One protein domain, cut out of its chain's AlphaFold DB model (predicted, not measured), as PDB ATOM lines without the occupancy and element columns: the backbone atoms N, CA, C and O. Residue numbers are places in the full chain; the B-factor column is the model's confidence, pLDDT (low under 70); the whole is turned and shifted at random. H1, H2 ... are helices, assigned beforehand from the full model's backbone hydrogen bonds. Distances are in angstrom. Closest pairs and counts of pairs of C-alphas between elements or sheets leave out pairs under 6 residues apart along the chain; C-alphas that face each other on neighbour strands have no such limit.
ATOM      1  N   LEU A  46     172.824 174.242 168.659       89.00
ATOM      2  CA  LEU A  46     172.814 175.712 168.567       89.00
ATOM      3  C   LEU A  46     171.836 176.246 167.512       89.00
ATOM      4  O   LEU A  46     171.311 177.347 167.680       89.00
ATOM      5  N   PHE A  47     171.591 175.483 166.445       91.88
ATOM      6  CA  PHE A  47     170.713 175.862 165.334       91.88
ATOM      7  C   PHE A  47     169.590 174.819 165.145       91.88
ATOM      8  O   PHE A  47     169.539 174.149 164.113       91.88
ATOM      9  N   PRO A  48     168.703 174.620 166.142       91.69
ATOM     10  CA  PRO A  48     167.722 173.536 166.133       91.69
ATOM     11  C   PRO A  48     166.593 173.786 165.128       91.69
ATOM     12  O   PRO A  48     165.950 174.836 165.165       91.69
ATOM     13  N   SER A  49     166.334 172.805 164.259       91.69
ATOM     14  CA  SER A  49     165.274 172.825 163.237       91.69
ATOM     15  C   SER A  49     163.932 173.369 163.751       91.69
ATOM     16  O   SER A  49     163.399 172.891 164.752       91.69
ATOM     17  N   ARG A  50     163.345 174.318 163.010       92.81
ATOM     18  CA  ARG A  50     161.975 174.832 163.204       92.81
ATOM     19  C   ARG A  50     160.908 173.864 162.679       92.81
ATOM     20  O   ARG A  50     159.731 174.023 162.998       92.81
ATOM     21  N   LEU A  51     161.302 172.875 161.873       90.50
ATOM     22  CA  LEU A  51     160.428 171.810 161.383       90.50
ATOM     23  C   LEU A  51     160.216 170.749 162.471       90.50
ATOM     24  O   LEU A  51     161.184 170.291 163.081       90.50
ATOM     25  N   GLY A  52     158.957 170.353 162.679       87.12
ATOM     26  CA  GLY A  52     158.565 169.332 163.656       87.12
ATOM     27  C   GLY A  52     158.809 167.888 163.200       87.12
ATOM     28  O   GLY A  52     159.318 167.627 162.110       87.12
ATOM     29  N   ASP A  53     158.391 166.939 164.040       86.44
ATOM     30  CA  ASP A  53     158.734 165.508 163.935       86.44
ATOM     31  C   ASP A  53     158.299 164.821 162.627       86.44
ATOM     32  O   ASP A  53     158.864 163.794 162.254       86.44
ATOM     33  N   SER A  54     157.319 165.383 161.912       89.50
ATOM     34  CA  SER A  54     156.848 164.879 160.614       89.50
ATOM     35  C   SER A  54     157.794 165.163 159.441       89.50
ATOM     36  O   SER A  54     157.595 164.595 158.368       89.50
ATOM     37  N   ALA A  55     158.801 166.021 159.615       91.00
ATOM     38  CA  ALA A  55     159.824 166.273 158.604       91.00
ATOM     39  C   ALA A  55     160.832 165.114 158.509       91.00
ATOM     40  O   ALA A  55     161.126 164.422 159.491       91.00
ATOM     41  N   THR A  56     161.422 164.922 157.331       93.38
ATOM     42  CA  THR A  56     162.556 164.006 157.170       93.38
ATOM     43  C   THR A  56     163.825 164.573 157.812       93.38
ATOM     44  O   THR A  56     163.968 165.775 158.037       93.38
ATOM     45  N   GLU A  57     164.798 163.700 158.076       86.50
ATOM     46  CA  GLU A  57     166.098 164.114 158.618       86.50
ATOM     47  C   GLU A  57     166.849 165.074 157.679       86.50
ATOM     48  O   GLU A  57     167.477 166.024 158.137       86.50
ATOM     49  N   ALA A  58     166.728 164.884 156.362       87.50
ATOM     50  CA  ALA A  58     167.325 165.779 155.371       87.50
ATOM     51  C   ALA A  58     166.696 167.186 155.398       87.50
ATOM     52  O   ALA A  58     167.406 168.182 155.270       87.50
ATOM     53  N   GLU A  59     165.379 167.281 155.604       89.06
ATOM     54  CA  GLU A  59     164.683 168.564 155.748       89.06
ATOM     55  C   GLU A  59     165.063 169.270 157.054       89.06
ATOM     56  O   GLU A  59     165.369 170.462 157.020       89.06
ATOM     57  N   ARG A  60     165.134 168.543 158.183       83.25
ATOM     58  CA  ARG A  60     165.614 169.101 159.462       83.25
ATOM     59  C   ARG A  60     167.039 169.640 159.356       83.25
ATOM     60  O   ARG A  60     167.279 170.775 159.759       83.25
ATOM     61  N   LYS A  61     167.970 168.867 158.782       82.12
ATOM     62  CA  LYS A  61     169.364 169.305 158.586       82.12
ATOM     63  C   LYS A  61     169.438 170.581 157.739       82.12
ATOM     64  O   LYS A  61     170.119 171.523 158.133       82.12
ATOM     65  N   LYS A  62     168.665 170.654 156.651       82.69
ATOM     66  CA  LYS A  62     168.587 171.838 155.781       82.69
ATOM     67  C   LYS A  62     167.978 173.070 156.471       82.69
ATOM     68  O   LYS A  62     168.413 174.188 156.203       82.69
ATOM     69  N   ASP A  63     166.993 172.900 157.354       86.19
ATOM     70  CA  ASP A  63     166.446 174.011 158.149       86.19
ATOM     71  C   ASP A  63     167.456 174.501 159.202       86.19
ATOM     72  O   ASP A  63     167.690 175.704 159.317       86.19
ATOM     73  N   SER A  64     168.143 173.586 159.894       83.56
ATOM     74  CA  SER A  64     169.259 173.913 160.793       83.56
ATOM     75  C   SER A  64     170.389 174.678 160.087       83.56
ATOM     76  O   SER A  64     170.886 175.675 160.616       83.56
ATOM     77  N   GLU A  65     170.765 174.271 158.871       84.44
ATOM     78  CA  GLU A  65     171.710 175.006 158.019       84.44
ATOM     79  C   GLU A  65     171.189 176.408 157.676       84.44
ATOM     80  O   GLU A  65     171.904 177.393 157.861       84.44
ATOM     81  N   ALA A  66     169.926 176.536 157.254       85.69
ATOM     82  CA  ALA A  66     169.312 177.832 156.964       85.69
ATOM     83  C   ALA A  66     169.285 178.765 158.192       85.69
ATOM     84  O   ALA A  66     169.464 179.975 158.049       85.69
ATOM     85  N   GLN A  67     169.130 178.224 159.404       87.44
ATOM     86  CA  GLN A  67     169.203 178.996 160.647       87.44
ATOM     87  C   GLN A  67     170.627 179.430 161.013       87.44
ATOM     88  O   GLN A  67     170.808 180.546 161.505       87.44
ATOM     89  N   PHE A  68     171.642 178.610 160.726       87.56
ATOM     90  CA  PHE A  68     173.042 179.039 160.815       87.56
ATOM     91  C   PHE A  68     173.338 180.187 159.832       87.56
ATOM     92  O   PHE A  68     173.939 181.190 160.227       87.56
ATOM     93  N   LEU A  69     172.854 180.097 158.586       87.38
ATOM     94  CA  LEU A  69     172.974 181.177 157.597       87.38
ATOM     95  C   LEU A  69     172.240 182.453 158.047       87.38
ATOM     96  O   LEU A  69     172.784 183.551 157.906       87.38
ATOM     97  N   GLU A  70     171.044 182.330 158.638       90.62
ATOM     98  CA  GLU A  70     170.292 183.459 159.208       90.62
ATOM     99  C   GLU A  70     171.079 184.145 160.339       90.62
ATOM    100  O   GLU A  70     171.200 185.370 160.361       90.62
ATOM    101  N   PHE A  71     171.664 183.361 161.250       91.38
ATOM    102  CA  PHE A  71     172.503 183.850 162.347       91.38
ATOM    103  C   PHE A  71     173.756 184.575 161.836       91.38
ATOM    104  O   PHE A  71     174.001 185.727 162.203       91.38
ATOM    105  N   MET A  72     174.523 183.954 160.935       89.56
ATOM    106  CA  MET A  72     175.719 184.579 160.362       89.56
ATOM    107  C   MET A  72     175.386 185.874 159.609       89.56
ATOM    108  O   MET A  72     176.095 186.870 159.761       89.56
ATOM    109  N   SER A  73     174.258 185.897 158.890       90.19
ATOM    110  CA  SER A  73     173.777 187.059 158.128       90.19
ATOM    111  C   SER A  73     173.240 188.217 158.978       90.19
ATOM    112  O   SER A  73     173.050 189.317 158.453       90.19
ATOM    113  N   ARG A  74     172.960 187.986 160.269       94.00
ATOM    114  CA  ARG A  74     172.417 188.984 161.212       94.00
ATOM    115  C   ARG A  74     173.463 189.554 162.177       94.00
ATOM    116  O   ARG A  74     173.160 190.513 162.886       94.00
ATOM    117  N   GLY A  75     174.662 188.976 162.223       94.38
ATOM    118  CA  GLY A  75     175.769 189.457 163.050       94.38
ATOM    119  C   GLY A  75     176.640 190.517 162.366       94.38
ATOM    120  O   GLY A  75     176.518 190.788 161.173       94.38
ATOM    121  N   ALA A  76     177.558 191.110 163.132       96.50
ATOM    122  CA  ALA A  76     178.430 192.195 162.663       96.50
ATOM    123  C   ALA A  76     179.446 191.779 161.578       96.50
ATOM    124  O   ALA A  76     179.969 192.646 160.889       96.50
ATOM    125  N   CYS A  77     179.705 190.479 161.414       96.81
ATOM    126  CA  CYS A  77     180.694 189.921 160.479       96.81
ATOM    127  C   CYS A  77     180.050 189.322 159.223       96.81
ATOM    128  O   CYS A  77     180.581 188.383 158.624       96.81
ATOM    129  N   LYS A  78     178.861 189.824 158.867       97.12
ATOM    130  CA  LYS A  78     178.108 189.405 157.685       97.12
ATOM    131  C   LYS A  78     178.956 189.515 156.419       97.12
ATOM    132  O   LYS A  78     178.978 188.581 155.627       97.12
ATOM    133  N   ASP A  79     179.645 190.636 156.231       97.19
ATOM    134  CA  ASP A  79     180.316 190.929 154.965       97.19
ATOM    135  C   ASP A  79     181.545 190.025 154.759       97.19
ATOM    136  O   ASP A  79     181.761 189.524 153.653       97.19
ATOM    137  N   GLU A  80     182.300 189.699 155.820       94.94
ATOM    138  CA  GLU A  80     183.340 188.665 155.758       94.94
ATOM    139  C   GLU A  80     182.775 187.251 155.572       94.94
ATOM    140  O   GLU A  80     183.387 186.449 154.862       94.94
ATOM    141  N   PHE A  81     181.632 186.934 156.194       90.88
ATOM    142  CA  PHE A  81     180.961 185.642 156.024       90.88
ATOM    143  C   PHE A  81     180.500 185.445 154.577       90.88
ATOM    144  O   PHE A  81     180.914 184.482 153.932       90.88
ATOM    145  N   THR A  82     179.720 186.386 154.037       92.44
ATOM    146  CA  THR A  82     179.244 186.341 152.652       92.44
ATOM    147  C   THR A  82     180.420 186.316 151.681       92.44
ATOM    148  O   THR A  82     180.386 185.531 150.745       92.44
ATOM    149  N   ALA A  83     181.504 187.069 151.916       94.31
ATOM    150  CA  ALA A  83     182.700 186.994 151.072       94.31
ATOM    151  C   ALA A  83     183.383 185.609 151.095       94.31
ATOM    152  O   ALA A  83     183.910 185.171 150.069       94.31
ATOM    153  N   HIS A  84     183.387 184.909 152.236       86.12
ATOM    154  CA  HIS A  84     183.894 183.537 152.328       86.12
ATOM    155  C   HIS A  84     182.976 182.532 151.611       86.12
ATOM    156  O   HIS A  84     183.471 181.716 150.832       86.12
ATOM    157  N   GLU A  85     181.660 182.623 151.823       84.19
ATOM    158  CA  GLU A  85     180.643 181.802 151.154       84.19
ATOM    159  C   GLU A  85     180.723 181.949 149.625       84.19
ATOM    160  O   GLU A  85     180.911 180.957 148.917       84.19
ATOM    161  N   ASP A  86     180.717 183.190 149.125       90.19
ATOM    162  CA  ASP A  86     180.887 183.529 147.706       90.19
ATOM    163  C   ASP A  86     182.149 182.888 147.114       90.19
ATOM    164  O   ASP A  86     182.149 182.439 145.968       90.19
ATOM    165  N   CYS A  87     183.240 182.856 147.885       88.44
ATOM    166  CA  CYS A  87     184.500 182.262 147.456       88.44
ATOM    167  C   CYS A  87     184.375 180.743 147.300       88.44
ATOM    168  O   CYS A  87     184.715 180.219 146.241       88.44
ATOM    169  N   VAL A  88     183.848 180.044 148.312       81.44
ATOM    170  CA  VAL A  88     183.702 178.579 148.281       81.44
ATOM    171  C   VAL A  88     182.737 178.148 147.173       81.44
ATOM    172  O   VAL A  88     183.053 177.223 146.426       81.44
ATOM    173  N   VAL A  89     181.615 178.854 146.999       81.06
ATOM    174  CA  VAL A  89     180.636 178.576 145.932       81.06
ATOM    175  C   VAL A  89     181.237 178.804 144.540       81.06
ATOM    176  O   VAL A  89     181.029 177.987 143.646       81.06
ATOM    177  N   LYS A  90     182.020 179.875 144.336       82.50
ATOM    178  CA  LYS A  90     182.639 180.183 143.028       82.50
ATOM    179  C   LYS A  90     183.864 179.323 142.716       82.50
ATOM    180  O   LYS A  90     184.162 179.115 141.544       82.50
ATOM    181  N   ALA A  91     184.577 178.844 143.734       77.44
ATOM    182  CA  ALA A  91     185.746 177.983 143.574       77.44
ATOM    183  C   ALA A  91     185.394 176.486 143.512       77.44
ATOM    184  O   ALA A  91     186.219 175.697 143.054       77.44
ATOM    185  N   GLY A  92     184.230 176.069 144.023       71.56
ATOM    186  CA  GLY A  92     183.832 174.658 144.150       71.56
ATOM    187  C   GLY A  92     184.644 173.847 145.175       71.56
ATOM    188  O   GLY A  92     184.355 172.678 145.405       71.56
ATOM    189  N   HIS A  93     185.654 174.451 145.805       68.31
ATOM    190  CA  HIS A  93     186.536 173.830 146.791       68.31
ATOM    191  C   HIS A  93     187.104 174.887 147.752       68.31
ATOM    192  O   HIS A  93     187.047 176.091 147.490       68.31
ATOM    193  N   ARG A  94     187.660 174.451 148.889       66.38
ATOM    194  CA  ARG A  94     188.280 175.347 149.883       66.38
ATOM    195  C   ARG A  94     189.721 175.681 149.484       66.38
ATOM    196  O   ARG A  94     190.664 175.128 150.046       66.38
ATOM    197  N   ASP A  95     189.888 176.568 148.507       75.06
ATOM    198  CA  ASP A  95     191.216 177.057 148.124       75.06
ATOM    199  C   ASP A  95     191.851 177.949 149.222       75.06
ATOM    200  O   ASP A  95     191.214 178.350 150.207       75.06
ATOM    201  N   LYS A  96     193.134 178.293 149.049       82.56
ATOM    202  CA  LYS A  96     193.873 179.148 149.993       82.56
ATOM    203  C   LYS A  96     193.259 180.554 150.139       82.56
ATOM    204  O   LYS A  96     193.299 181.132 151.223       82.56
ATOM    205  N   LYS A  97     192.676 181.115 149.080       82.56
ATOM    206  CA  LYS A  97     192.056 182.448 149.085       82.56
ATOM    207  C   LYS A  97     190.751 182.435 149.889       82.56
ATOM    208  O   LYS A  97     190.497 183.355 150.667       82.56
ATOM    209  N   CYS A  98     189.966 181.367 149.782       82.12
ATOM    210  CA  CYS A  98     188.789 181.147 150.610       82.12
ATOM    211  C   CYS A  98     189.179 180.883 152.073       82.12
ATOM    212  O   CYS A  98     188.488 181.369 152.970       82.12
ATOM    213  N   GLN A  99     190.310 180.214 152.338       82.75
ATOM    214  CA  GLN A  99     190.879 180.085 153.689       82.75
ATOM    215  C   GLN A  99     191.275 181.452 154.285       82.75
ATOM    216  O   GLN A  99     190.971 181.728 155.445       82.75
ATOM    217  N   GLU A 100     191.898 182.344 153.507       84.94
ATOM    218  CA  GLU A 100     192.232 183.708 153.952       84.94
ATOM    219  C   GLU A 100     190.979 184.550 154.276       84.94
ATOM    220  O   GLU A 100     191.011 185.378 155.190       84.94
ATOM    221  N   LEU A 101     189.858 184.318 153.583       85.56
ATOM    222  CA  LEU A 101     188.562 184.941 153.890       85.56
ATOM    223  C   LEU A 101     187.917 184.349 155.154       85.56
ATOM    224  O   LEU A 101     187.494 185.111 156.024       85.56
ATOM    225  N   TYR A 102     187.949 183.022 155.326       82.81
ATOM    226  CA  TYR A 102     187.529 182.357 156.567       82.81
ATOM    227  C   TYR A 102     188.294 182.895 157.784       82.81
ATOM    228  O   TYR A 102     187.686 183.193 158.806       82.81
ATOM    229  N   LEU A 103     189.610 183.112 157.674       88.62
ATOM    230  CA  LEU A 103     190.422 183.684 158.756       88.62
ATOM    231  C   LEU A 103     190.047 185.140 159.095       88.62
ATOM    232  O   LEU A 103     190.094 185.520 160.266       88.62
ATOM    233  N   LYS A 104     189.642 185.953 158.107       89.62
ATOM    234  CA  LYS A 104     189.124 187.318 158.344       89.62
ATOM    235  C   LYS A 104     187.781 187.285 159.074       89.62
ATOM    236  O   LYS A 104     187.651 187.938 160.107       89.62
ATOM    237  N   MET A 105     186.845 186.466 158.594       88.12
ATOM    238  CA  MET A 105     185.553 186.211 159.239       88.12
ATOM    239  C   MET A 105     185.746 185.775 160.697       88.12
ATOM    240  O   MET A 105     185.209 186.400 161.609       88.12
ATOM    241  N   ASN A 106     186.604 184.781 160.939       86.31
ATOM    242  CA  ASN A 106     186.900 184.265 162.276       86.31
ATOM    243  C   ASN A 106     187.499 185.350 163.201       86.31
ATOM    244  O   ASN A 106     187.099 185.486 164.359       86.31
ATOM    245  N   LYS A 107     188.410 186.191 162.681       93.38
ATOM    246  CA  LYS A 107     188.966 187.339 163.420       93.38
ATOM    247  C   LYS A 107     187.886 188.365 163.783       93.38
ATOM    248  O   LYS A 107     187.879 188.847 164.914       93.38
ATOM    249  N   CYS A 108     186.972 188.670 162.861       95.81
ATOM    250  CA  CYS A 108     185.832 189.542 163.131       95.81
ATOM    251  C   CYS A 108     184.916 188.942 164.212       95.81
ATOM    252  O   CYS A 108     184.594 189.620 165.189       95.81
ATOM    253  N   MET A 109     184.561 187.654 164.115       92.50
ATOM    254  CA  MET A 109     183.683 186.983 165.087       92.50
ATOM    255  C   MET A 109     184.274 187.009 166.502       92.50
ATOM    256  O   MET A 109     183.562 187.273 167.471       92.50
ATOM    257  N   ARG A 110     185.592 186.797 166.621       92.44
ATOM    258  CA  ARG A 110     186.339 186.884 167.888       92.44
ATOM    259  C   ARG A 110     186.417 188.307 168.452       92.44
ATOM    260  O   ARG A 110     186.506 188.450 169.668       92.44
ATOM    261  N   TYR A 111     186.362 189.340 167.610       96.06
ATOM    262  CA  TYR A 111     186.251 190.738 168.045       96.06
ATOM    263  C   TYR A 111     184.819 191.057 168.514       96.06
ATOM    264  O   TYR A 111     184.618 191.521 169.635       96.06
ATOM    265  N   HIS A 112     183.801 190.675 167.738       96.25
ATOM    266  CA  HIS A 112     182.381 190.788 168.099       96.25
ATOM    267  C   HIS A 112     181.886 189.628 168.991       96.25
ATOM    268  O   HIS A 112     180.752 189.154 168.858       96.25
ATOM    269  N   ARG A 113     182.733 189.177 169.930       94.06
ATOM    270  CA  ARG A 113     182.574 187.917 170.677       94.06
ATOM    271  C   ARG A 113     181.209 187.747 171.340       94.06
ATOM    272  O   ARG A 113     180.708 186.633 171.368       94.06
ATOM    273  N   HIS A 114     180.611 188.820 171.856       95.62
ATOM    274  CA  HIS A 114     179.325 188.770 172.565       95.62
ATOM    275  C   HIS A 114     178.177 188.227 171.694       95.62
ATOM    276  O   HIS A 114     177.318 187.514 172.200       95.62
ATOM    277  N   TYR A 115     178.172 188.515 170.387       96.50
ATOM    278  CA  TYR A 115     177.176 187.959 169.462       96.50
ATOM    279  C   TYR A 115     177.496 186.500 169.101       96.50
ATOM    280  O   TYR A 115     176.627 185.635 169.122       96.50
ATOM    281  N   TYR A 116     178.769 186.214 168.819       94.00
ATOM    282  CA  TYR A 116     179.226 184.903 168.350       94.00
ATOM    283  C   TYR A 116     179.587 183.916 169.479       94.00
ATOM    284  O   TYR A 116     180.152 182.858 169.205       94.00
TER     285      TYR A 116
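Overview. This is residues 46 to 116 of the 215 residues of the protein "GCK domain-containing protein" of Eutrema salsugineum (UniProt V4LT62). H2 and H3 fold into a helical hairpin, and H1 reaches away from the start of H2 as a long arm. Residues 46 to 56 fold back from its far end, and short H4 follows H3. The 71 printed residues hold four named helices, H1 to H4, and no named strand: all helix, loose, radius of gyration of the C-alphas 14.1 A, spans 41 by 32 by 13 A.

Arrangement. H1, residues 57 to 74, touches H2, residues 78 to 91, only at the corner, with residues 72 to 73 alone; the closest C-alphas, of Met 72 and Lys 78, are 6.0 A apart, at a steep tilt of 50 degrees, opposite ways. H2 touches H3, residues 96 to 111; the closest C-alphas, of Glu 80 and Met 105, are 4.8 A apart, at a shallow tilt of 17 degrees, opposite ways. H3 and H4, residues 113 to 116, only just touch, only at the corner, with 3 pairs of C-alphas within 8 A, the closest those of Met 109 and Tyr 116, 5.9 A. Every O i to N i+4 pair is within hydrogen-bond range in H1, H2 and H3; H4 is too short for one.

Along the chain. H1, 25.8 A long, begins at C-alpha 57 (166.098, 164.114, 158.618). H2 is 19.7 A and H3 22.8 A long; H4 ends at C-alpha 116 (179.226, 184.903, 168.350).

Size, cuts and confidence. The farthest C-alphas, of Ser 54 and Lys 96, are 41.1 A apart. The printed part has no cut, its three links are tight, and pLDDT is under 70 at residues 93 to 94.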